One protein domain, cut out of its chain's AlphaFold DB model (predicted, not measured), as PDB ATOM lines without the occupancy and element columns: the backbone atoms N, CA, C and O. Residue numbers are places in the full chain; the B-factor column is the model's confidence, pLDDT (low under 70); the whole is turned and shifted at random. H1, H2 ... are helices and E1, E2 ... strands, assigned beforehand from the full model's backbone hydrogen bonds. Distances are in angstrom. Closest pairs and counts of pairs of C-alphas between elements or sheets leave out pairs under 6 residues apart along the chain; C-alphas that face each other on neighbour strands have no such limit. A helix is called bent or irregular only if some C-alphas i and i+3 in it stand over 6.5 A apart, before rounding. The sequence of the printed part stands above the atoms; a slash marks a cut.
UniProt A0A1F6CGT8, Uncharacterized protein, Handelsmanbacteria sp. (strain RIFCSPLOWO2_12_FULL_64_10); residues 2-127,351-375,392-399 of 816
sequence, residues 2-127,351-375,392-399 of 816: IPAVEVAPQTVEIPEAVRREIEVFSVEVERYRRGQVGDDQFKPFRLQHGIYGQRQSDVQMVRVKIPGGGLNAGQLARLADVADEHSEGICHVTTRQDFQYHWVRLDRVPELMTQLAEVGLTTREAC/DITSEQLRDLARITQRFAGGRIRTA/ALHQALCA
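Overview. This is residues 2 to 127, 351 to 375 and 392 to 399 of the 816 residues of an uncharacterized protein of Handelsmanbacteria sp. (strain RIFCSPLOWO2_12_FULL_64_10) (UniProt A0A1F6CGT8). Five helices, H1, H4, H3, H5 and H6, stand side by side in a row along the longest axis, each running opposite to the next, and H3, H4 and H5 cover one face of a strongly twisted five-stranded sheet in two layers, a sheet with helices on one face. H2 folds back from H1 near the sheet's E1 edge, the small pair E3 and E7 sits by H3 and H5, and residues 2 to 15 trail along the row on the side away from the large sheet. The printed part has 159 residues, with the order H1 H2 E1 E2 E3 H3 E4 E5 H4 E6 H5 E7 H6; both sheets are antiparallel, the large one in the order E1 E2 E5 E4 E6, and the class is mixed. The whole is compact, with a radius of gyration of the C-alphas of 16.4 A, yet elongated, spanning 57 by 34 by 26 A.

Along the chain. Find C-alpha 16 at (223.137, 233.099, 352.736); from there H1, residues 16 to 33, runs 25.8 A. Next come H2, 39 to 48, E1, 51 to 53, E2, 59 to 64, and E3, 70 to 72. H3, 73 to 86, spans 19.9 A, then E4, 90 to 93, and E5, 99 to 105, 17.1 A long. H4, 106 to 117, is irregular: C-alphas 107 and 110 are 7.0 A apart. Beyond the cut look for E6, 351 to 353, H5, 354 to 367, 19.8 A long, and E7, 371 to 374. H6, 392 to 399, ends at (237.556, 237.887, 314.328).

Arrangement. Look in the large sheet for N 62 and O 101, 2.9 A apart, between E2 and E5. The hairpin E1 and E2 has N 52 and O 61 at 2.8 A, the hairpin E4 and E5 N 100 and O 92 at 2.8 A, and E4 and E6 N 91 and O 352 at 2.8 A. H3 is on this sheet at a height of 9.2 A, over E5 and E4; H4, on the same face, has a height of 7.8 A. H2 only grazes the sheet with residues 43 to 47. H3 and H5 touch, closest at the C-alphas of Ala 80 and Ser 354, 4.3 A, at a shallow tilt of 5 degrees, opposite ways. H1 touches H4, closest at C-alphas 26 and 110, 5.6 A. H6 touches H5, closest at C-alphas 396 and 363, 6.9 A. E3 and E7 have N 71 and O 372 at 3.0 A. Every O i to N i+4 pair is within hydrogen-bond range in H1, H3, H5 and H6; 4 of 6 are in H2 and 6 of 8 in H4.

Size, cuts and confidence. The C-alphas farthest apart, Gln 36 and Ala 392, are 57.3 A apart. Residues 128 to 350 and 376 to 391 are not printed, with C-alpha gaps of 19.8 A and 23.1 A. The links that are printed whole are tight. The model's confidence is under 70 at residues 2 to 6.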
ATOM      1  N   ILE A   2     229.257 235.908 313.769       52.09
ATOM      2  CA  ILE A   2     228.499 235.160 314.783       52.09
ATOM      3  C   ILE A   2     227.202 235.956 315.012       52.09
ATOM      4  O   ILE A   2     227.299 237.175 315.153       52.09
ATOM      5  N   PRO A   3     226.003 235.346 314.977       52.00
ATOM      6  CA  PRO A   3     224.777 236.079 315.275       52.00
ATOM      7  C   PRO A   3     224.887 236.727 316.660       52.00
ATOM      8  O   PRO A   3     225.444 236.126 317.579       52.00
ATOM      9  N   ALA A   4     224.370 237.950 316.797       52.72
ATOM     10  CA  ALA A   4     224.421 238.765 318.012       52.72
ATOM     11  C   ALA A   4     223.488 238.233 319.119       52.72
ATOM     12  O   ALA A   4     222.696 238.972 319.693       52.72
ATOM     13  N   VAL A   5     223.533 236.928 319.391       57.53
ATOM     14  CA  VAL A   5     222.887 236.358 320.567       57.53
ATOM     15  C   VAL A   5     223.783 236.691 321.750       57.53
ATOM     16  O   VAL A   5     224.911 236.205 321.863       57.53
ATOM     17  N   GLU A   6     223.297 237.591 322.591       69.25
ATOM     18  CA  GLU A   6     223.971 238.002 323.811       69.25
ATOM     19  C   GLU A   6     224.008 236.820 324.790       69.25
ATOM     20  O   GLU A   6     222.980 236.214 325.099       69.25
ATOM     21  N   VAL A   7     225.205 236.444 325.248       77.75
ATOM     22  CA  VAL A   7     225.351 235.437 326.304       77.75
ATOM     23  C   VAL A   7     225.144 236.159 327.624       77.75
ATOM     24  O   VAL A   7     226.069 236.771 328.152       77.75
ATOM     25  N   ALA A   8     223.919 236.113 328.136       78.94
ATOM     26  CA  ALA A   8     223.617 236.668 329.444       78.94
ATOM     27  C   ALA A   8     224.280 235.830 330.557       78.94
ATOM     28  O   ALA A   8     224.303 234.593 330.465       78.94
ATOM     29  N   PRO A   9     224.779 236.463 331.634       78.81
ATOM     30  CA  PRO A   9     225.163 235.760 332.849       78.81
ATOM     31  C   PRO A   9     224.018 234.879 333.364       78.81
ATOM     32  O   PRO A   9     222.902 235.348 333.579       78.81
ATOM     33  N   GLN A  10     224.290 233.593 333.580       78.88
ATOM     34  CA  GLN A  10     223.332 232.689 334.214       78.88
ATOM     35  C   GLN A  10     223.466 232.821 335.728       78.88
ATOM     36  O   GLN A  10     224.394 232.271 336.322       78.88
ATOM     37  N   THR A  11     222.564 233.588 336.339       86.12
ATOM     38  CA  THR A  11     222.605 233.852 337.777       86.12
ATOM     39  C   THR A  11     222.021 232.698 338.590       86.12
ATOM     40  O   THR A  11     220.997 232.122 338.222       86.12
ATOM     41  N   VAL A  12     222.635 232.407 339.729       87.94
ATOM     42  CA  VAL A  12     222.181 231.475 340.760       87.94
ATOM     43  C   VAL A  12     221.861 232.237 342.043       87.94
ATOM     44  O   VAL A  12     222.338 233.351 342.262       87.94
ATOM     45  N   GLU A  13     221.057 231.633 342.916       90.19
ATOM     46  CA  GLU A  13     220.819 232.186 344.246       90.19
ATOM     47  C   GLU A  13     222.126 232.199 345.050       90.19
ATOM     48  O   GLU A  13     222.782 231.167 345.215       90.19
ATOM     49  N   ILE A  14     222.511 233.377 345.547       93.25
ATOM     50  CA  ILE A  14     223.688 233.526 346.404       93.25
ATOM     51  C   ILE A  14     223.382 232.858 347.749       93.25
ATOM     52  O   ILE A  14     222.461 233.311 348.436       93.25
ATOM     53  N   PRO A  15     224.154 231.841 348.176       92.44
ATOM     54  CA  PRO A  15     223.943 231.218 349.475       92.44
ATOM     55  C   PRO A  15     224.054 232.245 350.606       92.44
ATOM     56  O   PRO A  15     224.958 233.081 350.597       92.44
ATOM     57  N   GLU A  16     223.198 232.138 351.623       89.50
ATOM     58  CA  GLU A  16     223.137 233.099 352.736       89.50
ATOM     59  C   GLU A  16     224.496 233.306 353.428       89.50
ATOM     60  O   GLU A  16     224.888 234.429 353.736       89.50
ATOM     61  N   ALA A  17     225.279 232.235 353.592       87.19
ATOM     62  CA  ALA A  17     226.629 232.323 354.152       87.19
ATOM     63  C   ALA A  17     227.571 233.212 353.315       87.19
ATOM     64  O   ALA A  17     228.428 233.897 353.871       87.19
ATOM     65  N   VAL A  18     227.413 233.220 351.987       93.75
ATOM     66  CA  VAL A  18     228.192 234.063 351.067       93.75
ATOM     67  C   VAL A  18     227.683 235.502 351.090       93.75
ATOM     68  O   VAL A  18     228.492 236.425 351.109       93.75
ATOM     69  N   ARG A  19     226.362 235.713 351.157       93.31
ATOM     70  CA  ARG A  19     225.778 237.055 351.313       93.31
ATOM     71  C   ARG A  19     226.284 237.722 352.593       93.31
ATOM     72  O   ARG A  19     226.824 238.823 352.532       93.31
ATOM     73  N   ARG A  20     226.220 237.009 353.722       89.25
ATOM     74  CA  ARG A  20     226.759 237.473 355.007       89.25
ATOM     75  C   ARG A  20     228.259 237.751 354.935       89.25
ATOM     76  O   ARG A  20     228.708 238.762 355.455       89.25
ATOM     77  N   GLU A  21     229.039 236.889 354.280       92.62
ATOM     78  CA  GLU A  21     230.480 237.110 354.065       92.62
ATOM     79  C   GLU A  21     230.756 238.444 353.350       92.62
ATOM     80  O   GLU A  21     231.636 239.196 353.770       92.62
ATOM     81  N   ILE A  22     229.985 238.763 352.307       96.12
ATOM     82  CA  ILE A  22     230.112 240.019 351.558       96.12
ATOM     83  C   ILE A  22     229.689 241.222 352.410       96.12
ATOM     84  O   ILE A  22     230.383 242.240 352.416       96.12
ATOM     85  N   GLU A  23     228.591 241.110 353.159       93.56
ATOM     86  CA  GLU A  23     228.128 242.163 354.073       93.56
ATOM     87  C   GLU A  23     229.177 242.475 355.146       93.56
ATOM     88  O   GLU A  23     229.525 243.639 355.355       93.56
ATOM     89  N   VAL A  24     229.749 241.441 355.772       90.19
ATOM     90  CA  VAL A  24     230.834 241.583 356.753       90.19
ATOM     91  C   VAL A  24     232.041 242.260 356.119       90.19
ATOM     92  O   VAL A  24     232.600 243.190 356.698       90.19
ATOM     93  N   PHE A  25     232.426 241.853 354.909       95.19
ATOM     94  CA  PHE A  25     233.510 242.508 354.185       95.19
ATOM     95  C   PHE A  25     233.226 243.994 353.933       95.19
ATOM     96  O   PHE A  25     234.105 244.826 354.159       95.19
ATOM     97  N   SER A  26     231.999 244.347 353.539       95.50
ATOM     98  CA  SER A  26     231.580 245.739 353.343       95.50
ATOM     99  C   SER A  26     231.708 246.565 354.625       95.50
ATOM    100  O   SER A  26     232.299 247.645 354.609       95.50
ATOM    101  N   VAL A  27     231.214 246.042 355.752       92.81
ATOM    102  CA  VAL A  27     231.308 246.711 357.060       92.81
ATOM    103  C   VAL A  27     232.767 246.911 357.470       92.81
ATOM    104  O   VAL A  27     233.147 247.996 357.910       92.81
ATOM    105  N   GLU A  28     233.618 245.904 357.289       91.31
ATOM    106  CA  GLU A  28     235.036 245.995 357.644       91.31
ATOM    107  C   GLU A  28     235.803 246.999 356.780       91.31
ATOM    108  O   GLU A  28     236.663 247.717 357.295       91.31
ATOM    109  N   VAL A  29     235.465 247.112 355.491       94.12
ATOM    110  CA  VAL A  29     235.994 248.173 354.621       94.12
ATOM    111  C   VAL A  29     235.608 249.553 355.160       94.12
ATOM    112  O   VAL A  29     236.463 250.439 355.233       94.12
ATOM    113  N   GLU A  30     234.355 249.757 355.575       93.69
ATOM    114  CA  GLU A  30     233.927 251.029 356.169       93.69
ATOM    115  C   GLU A  30     234.662 251.337 357.476       93.69
ATOM    116  O   GLU A  30     235.135 252.462 357.665       93.69
ATOM    117  N   ARG A  31     234.795 250.346 358.365       92.06
ATOM    118  CA  ARG A  31     235.516 250.488 359.638       92.06
ATOM    119  C   ARG A  31     236.983 250.847 359.411       92.06
ATOM    120  O   ARG A  31     237.480 251.780 360.044       92.06
ATOM    121  N   TYR A  32     237.654 250.171 358.477       92.75
ATOM    122  CA  TYR A  32     239.034 250.479 358.091       92.75
ATOM    123  C   TYR A  32     239.163 251.914 357.568       92.75
ATOM    124  O   TYR A  32     239.995 252.682 358.046       92.75
ATOM    125  N   ARG A  33     238.271 252.333 356.662       91.44
ATOM    126  CA  ARG A  33     238.270 253.699 356.111       91.44
ATOM    127  C   ARG A  33     237.987 254.782 357.154       91.44
ATOM    128  O   ARG A  33     238.450 255.907 356.992       91.44
ATOM    129  N   ARG A  34     237.242 254.461 358.216       92.88
ATOM    130  CA  ARG A  34     237.001 255.349 359.369       92.88
ATOM    131  C   ARG A  34     238.131 255.313 360.410       92.88
ATOM    132  O   ARG A  34     238.015 255.984 361.430       92.88
ATOM    133  N   GLY A  35     239.195 254.537 360.186       89.56
ATOM    134  CA  GLY A  35     240.318 254.388 361.120       89.56
ATOM    135  C   GLY A  35     239.989 253.570 362.373       89.56
ATOM    136  O   GLY A  35     240.721 253.639 363.354       89.56
ATOM    137  N   GLN A  36     238.888 252.811 362.361       84.94
ATOM    138  CA  GLN A  36     238.452 251.974 363.487       84.94
ATOM    139  C   GLN A  36     239.148 250.605 363.518       84.94
ATOM    140  O   GLN A  36     239.049 249.892 364.511       84.94
ATOM    141  N   VAL A  37     239.807 250.228 362.419       83.81
ATOM    142  CA  VAL A  37     240.567 248.985 362.239       83.81
ATOM    143  C   VAL A  37     241.921 249.371 361.646       83.81
ATOM    144  O   VAL A  37     241.971 250.112 360.664       83.81
ATOM    145  N   GLY A  38     243.017 248.897 362.242       83.50
ATOM    146  CA  GLY A  38     244.375 249.165 361.755       83.50
ATOM    147  C   GLY A  38     244.769 248.293 360.555       83.50
ATOM    148  O   GLY A  38     244.160 247.255 360.299       83.50
ATOM    149  N   ASP A  39     245.830 248.674 359.832       84.19
ATOM    150  CA  ASP A  39     246.309 247.910 358.664       84.19
ATOM    151  C   ASP A  39     246.720 246.472 359.016       84.19
ATOM    152  O   ASP A  39     246.386 245.537 358.290       84.19
ATOM    153  N   ASP A  40     247.359 246.269 360.171       80.50
ATOM    154  CA  ASP A  40     247.808 244.947 360.625       80.50
ATOM    155  C   ASP A  40     246.658 243.958 360.866       80.50
ATOM    156  O   ASP A  40     246.856 242.750 360.733       80.50
ATOM    157  N   GLN A  41     245.454 244.464 361.149       81.44
ATOM    158  CA  GLN A  41     244.226 243.685 361.317       81.44
ATOM    159  C   GLN A  41     243.466 243.547 359.988       81.44
ATOM    160  O   GLN A  41     243.006 242.459 359.628       81.44
ATOM    161  N   PHE A  42     243.363 244.632 359.214       89.94
ATOM    162  CA  PHE A  42     242.599 244.647 357.965       89.94
ATOM    163  C   PHE A  42     243.279 243.863 356.836       89.94
ATOM    164  O   PHE A  42     242.620 243.126 356.099       89.94
ATOM    165  N   LYS A  43     244.605 243.977 356.706       89.81
ATOM    166  CA  LYS A  43     245.401 243.291 355.682       89.81
ATOM    167  C   LYS A  43     245.174 241.774 355.683       89.81
ATOM    168  O   LYS A  43     244.733 241.259 354.656       89.81
ATOM    169  N   PRO A  44     245.419 241.017 356.771       87.19
ATOM    170  CA  PRO A  44     245.191 239.572 356.765       87.19
ATOM    171  C   PRO A  44     243.723 239.199 356.486       87.19
ATOM    172  O   PRO A  44     243.483 238.227 355.766       87.19
ATOM    173  N   PHE A  45     242.763 240.009 356.944       91.19
ATOM    174  CA  PHE A  45     241.339 239.821 356.663       91.19
ATOM    175  C   PHE A  45     241.010 239.945 355.168       91.19
ATOM    176  O   PHE A  45     240.430 239.030 354.574       91.19
ATOM    177  N   ARG A  46     241.420 241.035 354.506       94.50
ATOM    178  CA  ARG A  46     241.134 241.213 353.073       94.50
ATOM    179  C   ARG A  46     241.871 240.199 352.198       94.50
ATOM    180  O   ARG A  46     241.349 239.748 351.177       94.50
ATOM    181  N   LEU A  47     243.041 239.744 352.646       93.12
ATOM    182  CA  LEU A  47     243.795 238.683 351.984       93.12
ATOM    183  C   LEU A  47     243.063 237.340 351.991       93.12
ATOM    184  O   LEU A  47     243.129 236.623 350.989       93.12
ATOM    185  N   GLN A  48     242.369 236.987 353.077       93.06
ATOM    186  CA  GLN A  48     241.503 235.801 353.107       93.06
ATOM    187  C   GLN A  48     240.350 235.911 352.098       93.06
ATOM    188  O   GLN A  48     239.894 234.887 351.608       93.06
ATOM    189  N   HIS A  49     239.940 237.122 351.716       96.31
ATOM    190  CA  HIS A  49     238.901 237.377 350.711       96.31
ATOM    191  C   HIS A  49     239.458 237.557 349.290       96.31
ATOM    192  O   HIS A  49     238.752 238.024 348.404       96.31
ATOM    193  N   GLY A  50     240.725 237.198 349.050       96.12
ATOM    194  CA  GLY A  50     241.313 237.271 347.710       96.12
ATOM    195  C   GLY A  50     241.759 238.671 347.286       96.12
ATOM    196  O   GLY A  50     242.126 238.840 346.124       96.12
ATOM    197  N   ILE A  51     241.772 239.642 348.206       97.06
ATOM    198  CA  ILE A  51     242.004 241.063 347.917       97.06
ATOM    199  C   ILE A  51     243.404 241.472 348.368       97.06
ATOM    200  O   ILE A  51     243.754 241.393 349.548       97.06
ATOM    201  N   TYR A  52     244.222 241.893 347.412       94.00
ATOM    202  CA  TYR A  52     245.634 242.207 347.586       94.00
ATOM    203  C   TYR A  52     245.884 243.684 347.298       94.00
ATOM    204  O   TYR A  52     245.391 244.189 346.296       94.00
ATOM    205  N   GLY A  53     246.704 244.356 348.096       91.19
ATOM    206  CA  GLY A  53     247.183 245.682 347.739       91.19
ATOM    207  C   GLY A  53     248.168 245.557 346.586       91.19
ATOM    208  O   GLY A  53     248.862 244.544 346.437       91.19
ATOM    209  N   GLN A  54     248.229 246.576 345.746       90.00
ATOM    210  CA  GLN A  54     249.217 246.664 344.675       90.00
ATOM    211  C   GLN A  54     250.187 247.819 344.938       90.00
ATOM    212  O   GLN A  54     250.134 248.437 346.001       90.00
ATOM    213  N   ARG A  55     251.121 248.061 344.010       86.56
ATOM    214  CA  ARG A  55     252.102 249.157 344.124       86.56
ATOM    215  C   ARG A  55     251.442 250.522 344.245       86.56
ATOM    216  O   ARG A  55     251.975 251.414 344.895       86.56
ATOM    217  N   GLN A  56     250.296 250.674 343.603       88.44
ATOM    218  CA  GLN A  56     249.536 251.908 343.590       88.44
ATOM    219  C   GLN A  56     248.596 251.967 344.793       88.44
ATOM    220  O   GLN A  56     247.944 250.976 345.130       88.44
ATOM    221  N   SER A  57     248.547 253.129 345.445       85.25
ATOM    222  CA  SER A  57     247.693 253.369 346.607       85.25
ATOM    223  C   SER A  57     246.210 253.341 346.235       85.25
ATOM    224  O   SER A  57     245.838 253.599 345.093       85.25
ATOM    225  N   ASP A  58     245.355 253.032 347.212       84.25
ATOM    226  CA  ASP A  58     243.882 253.078 347.129       84.25
ATOM    227  C   ASP A  58     243.203 252.106 346.148       84.25
ATOM    228  O   ASP A  58     241.973 252.026 346.082       84.25
ATOM    229  N   VAL A  59     243.987 251.284 345.456       94.31
ATOM    230  CA  VAL A  59     243.510 250.244 344.544       94.31
ATOM    231  C   VAL A  59     244.052 248.873 344.920       94.31
ATOM    232  O   VAL A  59     245.073 248.730 345.592       94.31
ATOM    233  N   GLN A  60     243.330 247.841 344.503       95.56
ATOM    234  CA  GLN A  60     243.559 246.459 344.885       95.56
ATOM    235  C   GLN A  60     243.623 245.568 343.643       95.56
ATOM    236  O   GLN A  60     242.950 245.802 342.637       95.56
ATOM    237  N   MET A  61     244.404 244.499 343.748       97.25
ATOM    238  CA  MET A  61     244.250 243.318 342.917       97.25
ATOM    239  C   MET A  61     243.211 242.396 343.559       97.25
ATOM    240  O   MET A  61     243.311 242.063 344.743       97.25
ATOM    241  N   VAL A  62     242.237 241.951 342.771       98.31
ATOM    242  CA  VAL A  62     241.217 240.985 343.194       98.31
ATOM    243  C   VAL A  62     241.441 239.679 342.459       98.31
ATOM    244  O   VAL A  62     241.495 239.659 341.231       98.31
ATOM    245  N   ARG A  63     241.558 238.574 343.199       98.56
ATOM    246  CA  ARG A  63     241.711 237.242 342.612       98.56
ATOM    247  C   ARG A  63     240.455 236.400 342.775       98.56
ATOM    248  O   ARG A  63     240.004 236.177 343.895       98.56
ATOM    249  N   VAL A  64     239.983 235.840 341.667       98.44
ATOM    250  CA  VAL A  64     238.859 234.900 341.613       98.44
ATOM    251  C   VAL A  64     239.391 233.467 341.643       98.44
ATOM    252  O   VAL A  64     240.224 233.104 340.814       98.44
ATOM    253  N   LYS A  65     238.932 232.660 342.606       97.56
ATOM    254  CA  LYS A  65     239.319 231.254 342.793       97.56
ATOM    255  C   LYS A  65     238.477 230.366 341.878       97.56
ATOM    256  O   LYS A  65     237.256 230.329 342.026       97.56
ATOM    257  N   ILE A  66     239.119 229.631 340.969       96.88
ATOM    258  CA  ILE A  66     238.426 228.786 339.976       96.88
ATOM    259  C   ILE A  66     238.933 227.336 340.084       96.88
ATOM    260  O   ILE A  66     239.882 226.946 339.393       96.88
ATOM    261  N   PRO A  67     238.332 226.509 340.960       94.19
ATOM    262  CA  PRO A  67     238.727 225.115 341.163       94.19
ATOM    263  C   PRO A  67     238.847 224.305 339.868       94.19
ATOM    264  O   PRO A  67     237.889 224.176 339.101       94.19
ATOM    265  N   GLY A  68     240.032 223.741 339.621       92.88
ATOM    266  CA  GLY A  68     240.333 222.972 338.407       92.88
ATOM    267  C   GLY A  68     240.238 223.772 337.099       92.88
ATOM    268  O   GLY A  68     240.146 223.169 336.027       92.88
ATOM    269  N   GLY A  69     240.191 225.106 337.178       95.25
ATOM    270  CA  GLY A  69     240.155 226.015 336.036       95.25
ATOM    271  C   GLY A  69     238.892 225.961 335.180       95.25
ATOM    272  O   GLY A  69     238.927 226.458 334.064       95.25
ATOM    273  N   GLY A  70     237.812 225.315 335.629       95.19
ATOM    274  CA  GLY A  70     236.576 225.176 334.848       95.19
ATOM    275  C   GLY A  70     235.683 226.406 334.913       95.19
ATOM    276  O   GLY A  70     235.334 226.837 336.007       95.19
ATOM    277  N   LEU A  71     235.274 226.903 333.745       96.38
ATOM    278  CA  LEU A  71     234.330 228.007 333.589       96.38
ATOM    279  C   LEU A  71     233.239 227.658 332.576       96.38
ATOM    280  O   LEU A  71     233.418 226.781 331.722       96.38
ATOM    281  N   ASN A  72     232.124 228.383 332.656       95.25
ATOM    282  CA  ASN A  72     231.088 228.376 331.631       95.25
ATOM    283  C   ASN A  72     230.921 229.744 330.939       95.25
ATOM    284  O   ASN A  72     231.435 230.756 331.411       95.25
ATOM    285  N   ALA A  73     230.193 229.781 329.823       95.38
ATOM    286  CA  ALA A  73     229.996 230.990 329.024       95.38
ATOM    287  C   ALA A  73     229.324 232.135 329.810       95.38
ATOM    288  O   ALA A  73     229.733 233.285 329.672       95.38
ATOM    289  N   GLY A  74     228.363 231.829 330.691       95.75
ATOM    290  CA  GLY A  74     227.739 232.828 331.567       95.75
ATOM    291  C   GLY A  74     228.716 233.416 332.591       95.75
ATOM    292  O   GLY A  74     228.692 234.615 332.857       95.75
ATOM    293  N   GLN A  75     229.628 232.596 333.120       97.75
ATOM    294  CA  GLN A  75     230.712 233.052 333.990       97.75
ATOM    295  C   GLN A  75     231.722 233.923 333.236       97.75
ATOM    296  O   GLN A  75     232.152 234.930 333.784       97.75
ATOM    297  N   LEU A  76     232.072 233.589 331.986       97.88
ATOM    298  CA  LEU A  76     232.930 234.445 331.151       97.88
ATOM    299  C   LEU A  76     232.288 235.815 330.900       97.88
ATOM    300  O   LEU A  76     232.955 236.833 331.069       97.88
ATOM    301  N   ALA A  77     230.996 235.842 330.557       96.75
ATOM    302  CA  ALA A  77     230.250 237.084 330.369       96.75
ATOM    303  C   ALA A  77     230.261 237.938 331.646       96.75
ATOM    304  O   ALA A  77     230.633 239.107 331.602       96.75
ATOM    305  N   ARG A  78     229.982 237.330 332.807       97.56
ATOM    306  CA  ARG A  78     230.025 238.048 334.085       97.56
ATOM    307  C   ARG A  78     231.422 238.559 334.439       97.56
ATOM    308  O   ARG A  78     231.553 239.665 334.952       97.56
ATOM    309  N   LEU A  79     232.466 237.775 334.173       98.12
ATOM    310  CA  LEU A  79     233.846 238.216 334.374       98.12
ATOM    311  C   LEU A  79     234.188 239.427 333.484       98.12
ATOM    312  O   LEU A  79     234.980 240.270 333.898       98.12
ATOM    313  N   ALA A  80     233.599 239.533 332.289       98.00
ATOM    314  CA  ALA A  80     233.772 240.695 331.420       98.00
ATOM    315  C   ALA A  80     233.081 241.943 331.987       98.00
ATOM    316  O   ALA A  80     233.706 242.998 332.037       98.00
ATOM    317  N   ASP A  81     231.843 241.805 332.474       97.38
ATOM    318  CA  ASP A  81     231.093 242.908 333.100       97.38
ATOM    319  C   ASP A  81     231.843 243.470 334.312       97.38
ATOM    320  O   ASP A  81     232.075 244.673 334.407       97.38
ATOM    321  N   VAL A  82     232.341 242.584 335.180       97.88
ATOM    322  CA  VAL A  82     233.172 242.970 336.329       97.88
ATOM    323  C   VAL A  82     234.426 243.737 335.888       97.88
ATOM    324  O   VAL A  82     234.840 244.681 336.565       97.88
ATOM    325  N   ALA A  83     235.054 243.345 334.775       97.69
ATOM    326  CA  ALA A  83     236.257 244.013 334.283       97.69
ATOM    327  C   ALA A  83     235.975 245.459 333.851       97.69
ATOM    328  O   ALA A  83     236.787 246.338 334.140       97.69
ATOM    329  N   ASP A  84     234.840 245.693 333.187       97.44
ATOM    330  CA  ASP A  84     234.424 247.020 332.721       97.44
ATOM    331  C   ASP A  84     233.976 247.925 333.874       97.44
ATOM    332  O   ASP A  84     234.291 249.112 333.896       97.44
ATOM    333  N   GLU A  85     233.242 247.372 334.842       97.50
ATOM    334  CA  GLU A  85     232.637 248.158 335.923       97.50
ATOM    335  C   GLU A  85     233.609 248.479 337.064       97.50
ATOM    336  O   GLU A  85     233.475 249.506 337.741       97.50
ATOM    337  N   HIS A  86     234.573 247.590 337.318       97.12
ATOM    338  CA  HIS A  86     235.401 247.643 338.523       97.12
ATOM    339  C   HIS A  86     236.910 247.681 338.267       97.12
ATOM    340  O   HIS A  86     237.660 247.925 339.214       97.12
ATOM    341  N   SER A  87     237.363 247.435 337.037       95.38
ATOM    342  CA  SER A  87     238.779 247.381 336.654       95.38
ATOM    343  C   SER A  87     239.030 248.241 335.403       95.38
ATOM    344  O   SER A  87     238.265 249.150 335.103       95.38
ATOM    345  N   GLU A  88     240.124 247.992 334.686       94.06
ATOM    346  CA  GLU A  88     240.502 248.705 333.456       94.06
ATOM    347  C   GLU A  88     240.073 247.944 332.184       94.06
ATOM    348  O   GLU A  88     240.716 248.058 331.142       94.06
ATOM    349  N   GLY A  89     239.033 247.103 332.260       96.12
ATOM    350  CA  GLY A  89     238.578 246.290 331.122       96.12
ATOM    351  C   GLY A  89     239.523 245.140 330.738       96.12
ATOM    352  O   GLY A  89     239.374 244.559 329.664       96.12
ATOM    353  N   ILE A  90     240.493 244.796 331.597       95.50
ATOM    354  CA  ILE A  90     241.457 243.705 331.383       95.50
ATOM    355  C   ILE A  90     241.315 242.648 332.478       95.50
ATOM    356  O   ILE A  90     241.337 242.940 333.675       95.50
ATOM    357  N   CYS A  91     241.253 241.393 332.047       95.38
ATOM    358  CA  CYS A  91     241.282 240.206 332.887       95.38
ATOM    359  C   CYS A  91     242.609 239.463 332.706       95.38
ATOM    360  O   CYS A  91     243.065 239.286 331.578       95.38
ATOM    361  N   HIS A  92     243.194 238.959 333.795       97.31
ATOM    362  CA  HIS A  92     244.439 238.188 333.737       97.31
ATOM    363  C   HIS A  92     244.259 236.736 334.208       97.31
ATOM    364  O   HIS A  92     243.975 236.487 335.385       97.31
ATOM    365  N   VAL A  93     244.498 235.770 333.318       98.00
ATOM    366  CA  VAL A  93     244.560 234.338 333.637       98.00
ATOM    367  C   VAL A  93     245.904 234.012 334.285       98.00
ATOM    368  O   VAL A  93     246.979 234.431 333.860       98.00
ATOM    369  N   THR A  94     245.861 233.248 335.371       97.75
ATOM    370  CA  THR A  94     247.037 233.022 336.218       97.75
ATOM    371  C   THR A  94     247.628 231.627 336.045       97.75
ATOM    372  O   THR A  94     246.937 230.666 335.723       97.75
ATOM    373  N   THR A  95     248.885 231.452 336.464       96.69
ATOM    374  CA  THR A  95     249.554 230.134 336.532       96.69
ATOM    375  C   THR A  95     248.950 229.150 337.549       96.69
ATOM    376  O   THR A  95     249.495 228.071 337.799       96.69
ATOM    377  N   ARG A  96     247.847 229.531 338.203       97.06
ATOM    378  CA  ARG A  96     247.043 228.682 339.086       97.06
ATOM    379  C   ARG A  96     245.603 228.536 338.608       97.06
ATOM    380  O   ARG A  96     244.765 228.179 339.427       97.06
ATOM    381  N   GLN A  97     245.327 228.795 337.330       97.50
ATOM    382  CA  GLN A  97     243.988 228.658 336.750       97.50
ATOM    383  C   GLN A  97     242.945 229.601 337.383       97.50
ATOM    384  O   GLN A  97     241.754 229.396 337.235       97.50
ATOM    385  N   ASP A  98     243.399 230.619 338.118       97.69
ATOM    386  CA  ASP A  98     242.563 231.702 338.644       97.69
ATOM    387  C   ASP A  98     242.486 232.863 337.644       97.69
ATOM    388  O   ASP A  98     243.294 232.928 336.712       97.69
ATOM    389  N   PHE A  99     241.606 233.822 337.931       96.62
ATOM    390  CA  PHE A  99     241.547 235.140 337.293       96.62
ATOM    391  C   PHE A  99     242.001 236.246 338.250       96.62
ATOM    392  O   PHE A  99     241.808 236.140 339.464       96.62
ATOM    393  N   GLN A 100     242.591 237.315 337.715       97.81
ATOM    394  CA  GLN A 100     242.918 238.534 338.456       97.81
ATOM    395  C   GLN A 100     242.389 239.781 337.751       97.81
ATOM    396  O   GLN A 100     242.567 239.929 336.543       97.81
ATOM    397  N   TYR A 101     241.828 240.683 338.551       98.00
ATOM    398  CA  TYR A 101     241.575 242.080 338.213       98.00
ATOM    399  C   TYR A 101     242.588 242.958 338.928       98.00
ATOM    400  O   TYR A 101     242.950 242.672 340.070       98.00
ATOM    401  N   HIS A 102     243.013 244.033 338.282       96.12
ATOM    402  CA  HIS A 102     243.869 245.058 338.876       96.12
ATOM    403  C   HIS A 102     243.124 246.390 338.959       96.12
ATOM    404  O   HIS A 102     242.073 246.551 338.342       96.12
ATOM    405  N   TRP A 103     243.659 247.337 339.732       96.06
ATOM    406  CA  TRP A 103     243.114 248.700 339.834       96.06
ATOM    407  C   TRP A 103     241.702 248.806 340.429       96.06
ATOM    408  O   TRP A 103     241.036 249.829 340.290       96.06
ATOM    409  N   VAL A 104     241.253 247.781 341.158       97.62
ATOM    410  CA  VAL A 104     239.922 247.780 341.770       97.62
ATOM    411  C   VAL A 104     239.932 248.654 343.016       97.62
ATOM    412  O   VAL A 104     240.690 248.406 343.954       97.62
ATOM    413  N   ARG A 105     239.070 249.668 343.072       96.38
ATOM    414  CA  ARG A 105     238.924 250.491 344.280       96.38
ATOM    415  C   ARG A 105     238.372 249.669 345.443       96.38
ATOM    416  O   ARG A 105     237.390 248.947 345.281       96.38
ATOM    417  N   LEU A 106     238.955 249.831 346.632       95.31
ATOM    418  CA  LEU A 106     238.604 249.025 347.809       95.31
ATOM    419  C   LEU A 106     237.111 249.110 348.193       95.31
ATOM    420  O   LEU A 106     236.529 248.109 348.594       95.31
ATOM    421  N   ASP A 107     236.478 250.276 348.039       94.56
ATOM    422  CA  ASP A 107     235.045 250.476 348.322       94.56
ATOM    423  C   ASP A 107     234.100 249.830 347.308       94.56
ATOM    424  O   ASP A 107     232.922 249.655 347.606       94.56
ATOM    425  N   ARG A 108     234.594 249.462 346.124       96.44
ATOM    426  CA  ARG A 108     233.807 248.787 345.082       96.44
ATOM    427  C   ARG A 108     233.926 247.263 345.149       96.44
ATOM    428  O   ARG A 108     233.165 246.562 344.493       96.44
ATOM    429  N   VAL A 109     234.845 246.738 345.963       97.56
ATOM    430  CA  VAL A 109     235.076 245.292 346.104       97.56
ATOM    431  C   VAL A 109     233.832 244.512 346.572       97.56
ATOM    432  O   VAL A 109     233.603 243.446 346.003       97.56
ATOM    433  N   PRO A 110     233.004 244.975 347.535       97.50
ATOM    434  CA  PRO A 110     231.805 244.227 347.938       97.50
ATOM    435  C   PRO A 110     230.804 244.005 346.789       97.50
ATOM    436  O   PRO A 110     230.223 242.926 346.660       97.50
ATOM    437  N   GLU A 111     230.633 245.004 345.922       97.94
ATOM    438  CA  GLU A 111     229.767 244.914 344.740       97.94
ATOM    439  C   GLU A 111     230.326 243.914 343.725       97.94
ATOM    440  O   GLU A 111     229.614 242.998 343.316       97.94
ATOM    441  N   LEU A 112     231.632 243.988 343.444       98.06
ATOM    442  CA  LEU A 112     232.333 243.001 342.620       98.06
ATOM    443  C   LEU A 112     232.155 241.577 343.172       98.06
ATOM    444  O   LEU A 112     231.861 240.645 342.424       98.06
ATOM    445  N   MET A 113     232.323 241.379 344.485       98.38
ATOM    446  CA  MET A 113     232.142 240.065 345.117       98.38
ATOM    447  C   MET A 113     230.706 239.551 344.957       98.38
ATOM    448  O   MET A 113     230.520 238.356 344.730       98.38
ATOM    449  N   THR A 114     229.714 240.443 345.033       98.06
ATOM    450  CA  THR A 114     228.297 240.114 344.808       98.06
ATOM    451  C   THR A 114     228.083 239.621 343.382       98.06
ATOM    452  O   THR A 114     227.585 238.514 343.190       98.06
ATOM    453  N   GLN A 115     228.554 240.375 342.390       97.56
ATOM    454  CA  GLN A 115     228.441 240.028 340.972       97.56
ATOM    455  C   GLN A 115     229.097 238.682 340.624       97.56
ATOM    456  O   GLN A 115     228.564 237.906 339.829       97.56
ATOM    457  N   LEU A 116     230.244 238.365 341.238       98.00
ATOM    458  CA  LEU A 116     230.882 237.053 341.087       98.00
ATOM    459  C   LEU A 116     230.069 235.936 341.756       98.00
ATOM    460  O   LEU A 116     229.916 234.854 341.180       98.00
ATOM    461  N   ALA A 117     229.538 236.187 342.954       97.31
ATOM    462  CA  ALA A 117     228.736 235.217 343.692       97.31
ATOM    463  C   ALA A 117     227.439 234.855 342.953       97.31
ATOM    464  O   ALA A 117     227.037 233.691 342.985       97.31
ATOM    465  N   GLU A 118     226.837 235.802 342.226       96.81
ATOM    466  CA  GLU A 118     225.661 235.565 341.378       96.81
ATOM    467  C   GLU A 118     225.892 234.485 340.321       96.81
ATOM    468  O   GLU A 118     224.937 233.850 339.912       96.81
ATOM    469  N   VAL A 119     227.124 234.227 339.879       96.38
ATOM    470  CA  VAL A 119     227.435 233.158 338.903       96.38
ATOM    471  C   VAL A 119     228.196 231.985 339.534       96.38
ATOM    472  O   VAL A 119     228.841 231.187 338.845       96.38
ATOM    473  N   GLY A 120     228.147 231.880 340.866       95.12
ATOM    474  CA  GLY A 120     228.784 230.812 341.636       95.12
ATOM    475  C   GLY A 120     230.312 230.903 341.719       95.12
ATOM    476  O   GLY A 120     230.958 229.912 342.068       95.12
ATOM    477  N   LEU A 121     230.906 232.056 341.393       97.00
ATOM    478  CA  LEU A 121     232.336 232.316 341.565       97.00
ATOM    479  C   LEU A 121     232.621 232.916 342.950       97.00
ATOM    480  O   LEU A 121     231.740 233.440 343.624       97.00
ATOM    481  N   THR A 122     233.872 232.821 343.406       96.44
ATOM    482  CA  THR A 122     234.280 233.346 344.718       96.44
ATOM    483  C   THR A 122     235.717 233.850 344.707       96.44
ATOM    484  O   THR A 122     236.572 233.326 343.994       96.44
ATOM    485  N   THR A 123     236.007 234.843 345.541       97.69
ATOM    486  CA  THR A 123     237.366 235.323 345.830       97.69
ATOM    487  C   THR A 123     237.919 234.745 347.139       97.69
ATOM    488  O   THR A 123     239.119 234.851 347.425       97.69
ATOM    489  N   ARG A 124     237.069 234.080 347.938       96.31
ATOM    490  CA  ARG A 124     237.422 233.508 349.242       96.31
ATOM    491  C   ARG A 124     238.594 232.536 349.105       96.31
ATOM    492  O   ARG A 124     238.594 231.620 348.286       96.31
ATOM    493  N   GLU A 125     239.618 232.759 349.922       96.25
ATOM    494  CA  GLU A 125     240.869 231.998 350.016       96.25
ATOM    495  C   GLU A 125     241.719 231.959 348.732       96.25
ATOM    496  O   GLU A 125     242.656 231.161 348.615       96.25
ATOM    497  N   ALA A 126     241.463 232.842 347.763       96.31
ATOM    498  CA  ALA A 126     242.340 232.987 346.598       96.31
ATOM    499  C   ALA A 126     243.739 233.527 346.994       96.31
ATOM    500  O   ALA A 126     244.769 233.233 346.359       96.31
ATOM    501  N   CYS A 127     243.791 234.275 348.102       94.69
ATOM    502  CA  CYS A 127     244.981 234.849 348.727       94.69
ATOM    503  C   CYS A 127     245.095 234.435 350.211       94.69
ATOM    504  O   CYS A 127     244.416 233.522 350.662       94.69
ATOM    505  N   ASP A 351     246.675 237.941 329.382       96.44
ATOM    506  CA  ASP A 351     245.645 238.981 329.422       96.44
ATOM    507  C   ASP A 351     244.579 238.781 328.345       96.44
ATOM    508  O   ASP A 351     244.861 238.343 327.230       96.44
ATOM    509  N   ILE A 352     243.352 239.164 328.682       97.88
ATOM    510  CA  ILE A 352     242.215 239.216 327.769       97.88
ATOM    511  C   ILE A 352     241.357 240.437 328.107       97.88
ATOM    512  O   ILE A 352     241.116 240.726 329.281       97.88
ATOM    513  N   THR A 353     240.912 241.172 327.091       98.31
ATOM    514  CA  THR A 353     240.000 242.312 327.288       98.31
ATOM    515  C   THR A 353     238.573 241.841 327.576       98.31
ATOM    516  O   THR A 353     238.203 240.712 327.246       98.31
ATOM    517  N   SER A 354     237.743 242.695 328.174       97.44
ATOM    518  CA  SER A 354     236.323 242.406 328.415       97.44
ATOM    519  C   SER A 354     235.558 242.083 327.124       97.44
ATOM    520  O   SER A 354     234.778 241.131 327.092       97.44
ATOM    521  N   GLU A 355     235.820 242.804 326.031       97.25
ATOM    522  CA  GLU A 355     235.227 242.545 324.711       97.25
ATOM    523  C   GLU A 355     235.595 241.150 324.191       97.25
ATOM    524  O   GLU A 355     234.708 240.341 323.900       97.25
ATOM    525  N   GLN A 356     236.891 240.824 324.190       98.12
ATOM    526  CA  GLN A 356     237.382 239.499 323.805       98.12
ATOM    527  C   GLN A 356     236.799 238.388 324.678       98.12
ATOM    528  O   GLN A 356     236.518 237.296 324.190       98.12
ATOM    529  N   LEU A 357     236.598 238.648 325.970       97.31
ATOM    530  CA  LEU A 357     236.029 237.677 326.897       97.31
ATOM    531  C   LEU A 357     234.538 237.414 326.609       97.31
ATOM    532  O   LEU A 357     234.100 236.262 326.674       97.31
ATOM    533  N   ARG A 358     233.769 238.440 326.208       97.19
ATOM    534  CA  ARG A 358     232.381 238.279 325.725       97.19
ATOM    535  C   ARG A 358     232.320 237.540 324.390       97.19
ATOM    536  O   ARG A 358     231.447 236.689 324.203       97.19
ATOM    537  N   ASP A 359     233.242 237.823 323.473       97.50
ATOM    538  CA  ASP A 359     233.376 237.048 322.237       97.50
ATOM    539  C   ASP A 359     233.698 235.586 322.528       97.50
ATOM    540  O   ASP A 359     233.040 234.686 322.003       97.50
ATOM    541  N   LEU A 360     234.645 235.334 323.430       97.62
ATOM    542  CA  LEU A 360     235.013 233.987 323.837       97.62
ATOM    543  C   LEU A 360     233.836 233.254 324.489       97.62
ATOM    544  O   LEU A 360     233.664 232.062 324.239       97.62
ATOM    545  N   ALA A 361     232.978 233.940 325.252       96.88
ATOM    546  CA  ALA A 361     231.740 233.362 325.777       96.88
ATOM    547  C   ALA A 361     230.817 232.860 324.650       96.88
ATOM    548  O   ALA A 361     230.379 231.707 324.682       96.88
ATOM    549  N   ARG A 362     230.588 233.680 323.612       95.56
ATOM    550  CA  ARG A 362     229.797 233.301 322.423       95.56
ATOM    551  C   ARG A 362     230.426 232.142 321.652       95.56
ATOM    552  O   ARG A 362     229.731 231.195 321.283       95.56
ATOM    553  N   ILE A 363     231.737 232.199 321.425       95.81
ATOM    554  CA  ILE A 363     232.501 231.158 320.724       95.81
ATOM    555  C   ILE A 363     232.401 229.837 321.491       95.81
ATOM    556  O   ILE A 363     232.047 228.809 320.919       95.81
ATOM    557  N   THR A 364     232.620 229.866 322.802       95.00
ATOM    558  CA  THR A 364     232.536 228.676 323.656       95.00
ATOM    559  C   THR A 364     231.125 228.085 323.640       95.00
ATOM    560  O   THR A 364     230.973 226.868 323.516       95.00
ATOM    561  N   GLN A 365     230.080 228.920 323.718       93.12
ATOM    562  CA  GLN A 365     228.688 228.468 323.624       93.12
ATOM    563  C   GLN A 365     228.415 227.744 322.301       93.12
ATOM    564  O   GLN A 365     227.747 226.710 322.295       93.12
ATOM    565  N   ARG A 366     228.964 228.267 321.201       92.44
ATOM    566  CA  ARG A 366     228.759 227.744 319.849       92.44
ATOM    567  C   ARG A 366     229.538 226.465 319.549       92.44
ATOM    568  O   ARG A 366     228.997 225.631 318.844       92.44
ATOM    569  N   PHE A 367     230.775 226.328 320.026       93.50
ATOM    570  CA  PHE A 367     231.679 225.245 319.596       93.50
ATOM    571  C   PHE A 367     231.995 224.208 320.681       93.50
ATOM    572  O   PHE A 367     232.466 223.124 320.360       93.50
ATOM    573  N   ALA A 368     231.755 224.522 321.958       92.88
ATOM    574  CA  ALA A 368     232.152 223.685 323.097       92.88
ATOM    575  C   ALA A 368     231.048 223.565 324.169       92.88
ATOM    576  O   ALA A 368     231.318 223.278 325.338       92.88
ATOM    577  N   GLY A 369     229.789 223.835 323.803       90.50
ATOM    578  CA  GLY A 369     228.641 223.739 324.714       90.50
ATOM    579  C   GLY A 369     228.709 224.703 325.900       90.50
ATOM    580  O   GLY A 369     228.168 224.417 326.966       90.50
ATOM    581  N   GLY A 370     229.433 225.811 325.741       92.06
ATOM    582  CA  GLY A 370     229.590 226.833 326.766       92.06
ATOM    583  C   GLY A 370     230.596 226.482 327.857       92.06
ATOM    584  O   GLY A 370     230.597 227.170 328.866       92.06
ATOM    585  N   ARG A 371     231.445 225.455 327.697       93.00
ATOM    586  CA  ARG A 371     232.449 225.037 328.695       93.00
ATOM    587  C   ARG A 371     233.874 225.355 328.241       93.00
ATOM    588  O   ARG A 371     234.255 225.032 327.120       93.00
ATOM    589  N   ILE A 372     234.692 225.905 329.135       96.62
ATOM    590  CA  ILE A 372     236.106 226.211 328.871       96.62
ATOM    591  C   ILE A 372     236.969 225.930 330.106       96.62
ATOM    592  O   ILE A 372     236.469 225.858 331.233       96.62
ATOM    593  N   ARG A 373     238.277 225.761 329.906       96.44
ATOM    594  CA  ARG A 373     239.260 225.601 330.983       96.44
ATOM    595  C   ARG A 373     240.330 226.683 330.909       96.44
ATOM    596  O   ARG A 373     240.843 226.939 329.834       96.44
ATOM    597  N   THR A 374     240.724 227.271 332.031       97.06
ATOM    598  CA  THR A 374     241.994 228.013 332.142       97.06
ATOM    599  C   THR A 374     243.148 227.044 332.406       97.06
ATOM    600  O   THR A 374     242.971 226.060 333.135       97.06
ATOM    601  N   ALA A 375     244.338 227.343 331.896       94.38
ATOM    602  CA  ALA A 375     245.529 226.508 332.007       94.38
ATOM    603  C   ALA A 375     246.679 227.201 332.773       94.38
ATOM    604  O   ALA A 375     246.660 228.398 333.058       94.38
ATOM    605  N   ALA A 392     235.805 226.980 311.150       93.00
ATOM    606  CA  ALA A 392     234.832 227.961 311.633       93.00
ATOM    607  C   ALA A 392     235.207 228.513 313.015       93.00
ATOM    608  O   ALA A 392     235.015 229.706 313.269       93.00
ATOM    609  N   LEU A 393     235.752 227.668 313.896       94.75
ATOM    610  CA  LEU A 393     236.277 228.082 315.194       94.75
ATOM    611  C   LEU A 393     237.451 229.047 315.021       94.75
ATOM    612  O   LEU A 393     237.438 230.126 315.611       94.75
ATOM    613  N   HIS A 394     238.434 228.695 314.187       95.56
ATOM    614  CA  HIS A 394     239.595 229.544 313.921       95.56
ATOM    615  C   HIS A 394     239.177 230.904 313.363       95.56
ATOM    616  O   HIS A 394     239.578 231.930 313.902       95.56
ATOM    617  N   GLN A 395     238.272 230.930 312.379       93.56
ATOM    618  CA  GLN A 395     237.734 232.180 311.840       93.56
ATOM    619  C   GLN A 395     237.065 233.045 312.923       93.56
ATOM    620  O   GLN A 395     237.237 234.265 312.941       93.56
ATOM    621  N   ALA A 396     236.288 232.429 313.817       94.62
ATOM    622  CA  ALA A 396     235.629 233.130 314.911       94.62
ATOM    623  C   ALA A 396     236.639 233.697 315.924       94.62
ATOM    624  O   ALA A 396     236.507 234.849 316.333       94.62
ATOM    625  N   LEU A 397     237.668 232.922 316.276       96.94
ATOM    626  CA  LEU A 397     238.758 233.368 317.142       96.94
ATOM    627  C   LEU A 397     239.560 234.504 316.494       96.94
ATOM    628  O   LEU A 397     239.834 235.498 317.158       96.94
ATOM    629  N   CYS A 398     239.886 234.418 315.202       95.75
ATOM    630  CA  CYS A 398     240.559 235.494 314.467       95.75
ATOM    631  C   CYS A 398     239.748 236.793 314.478       95.75
ATOM    632  O   CYS A 398     240.318 237.855 314.712       95.75
ATOM    633  N   ALA A 399     238.429 236.716 314.275       95.38
ATOM    634  CA  ALA A 399     237.556 237.887 314.328       95.38
ATOM    635  C   ALA A 399     237.548 238.563 315.712       95.38
ATOM    636  O   ALA A 399     237.413 239.779 315.781       95.38
TER     637      ALA A 399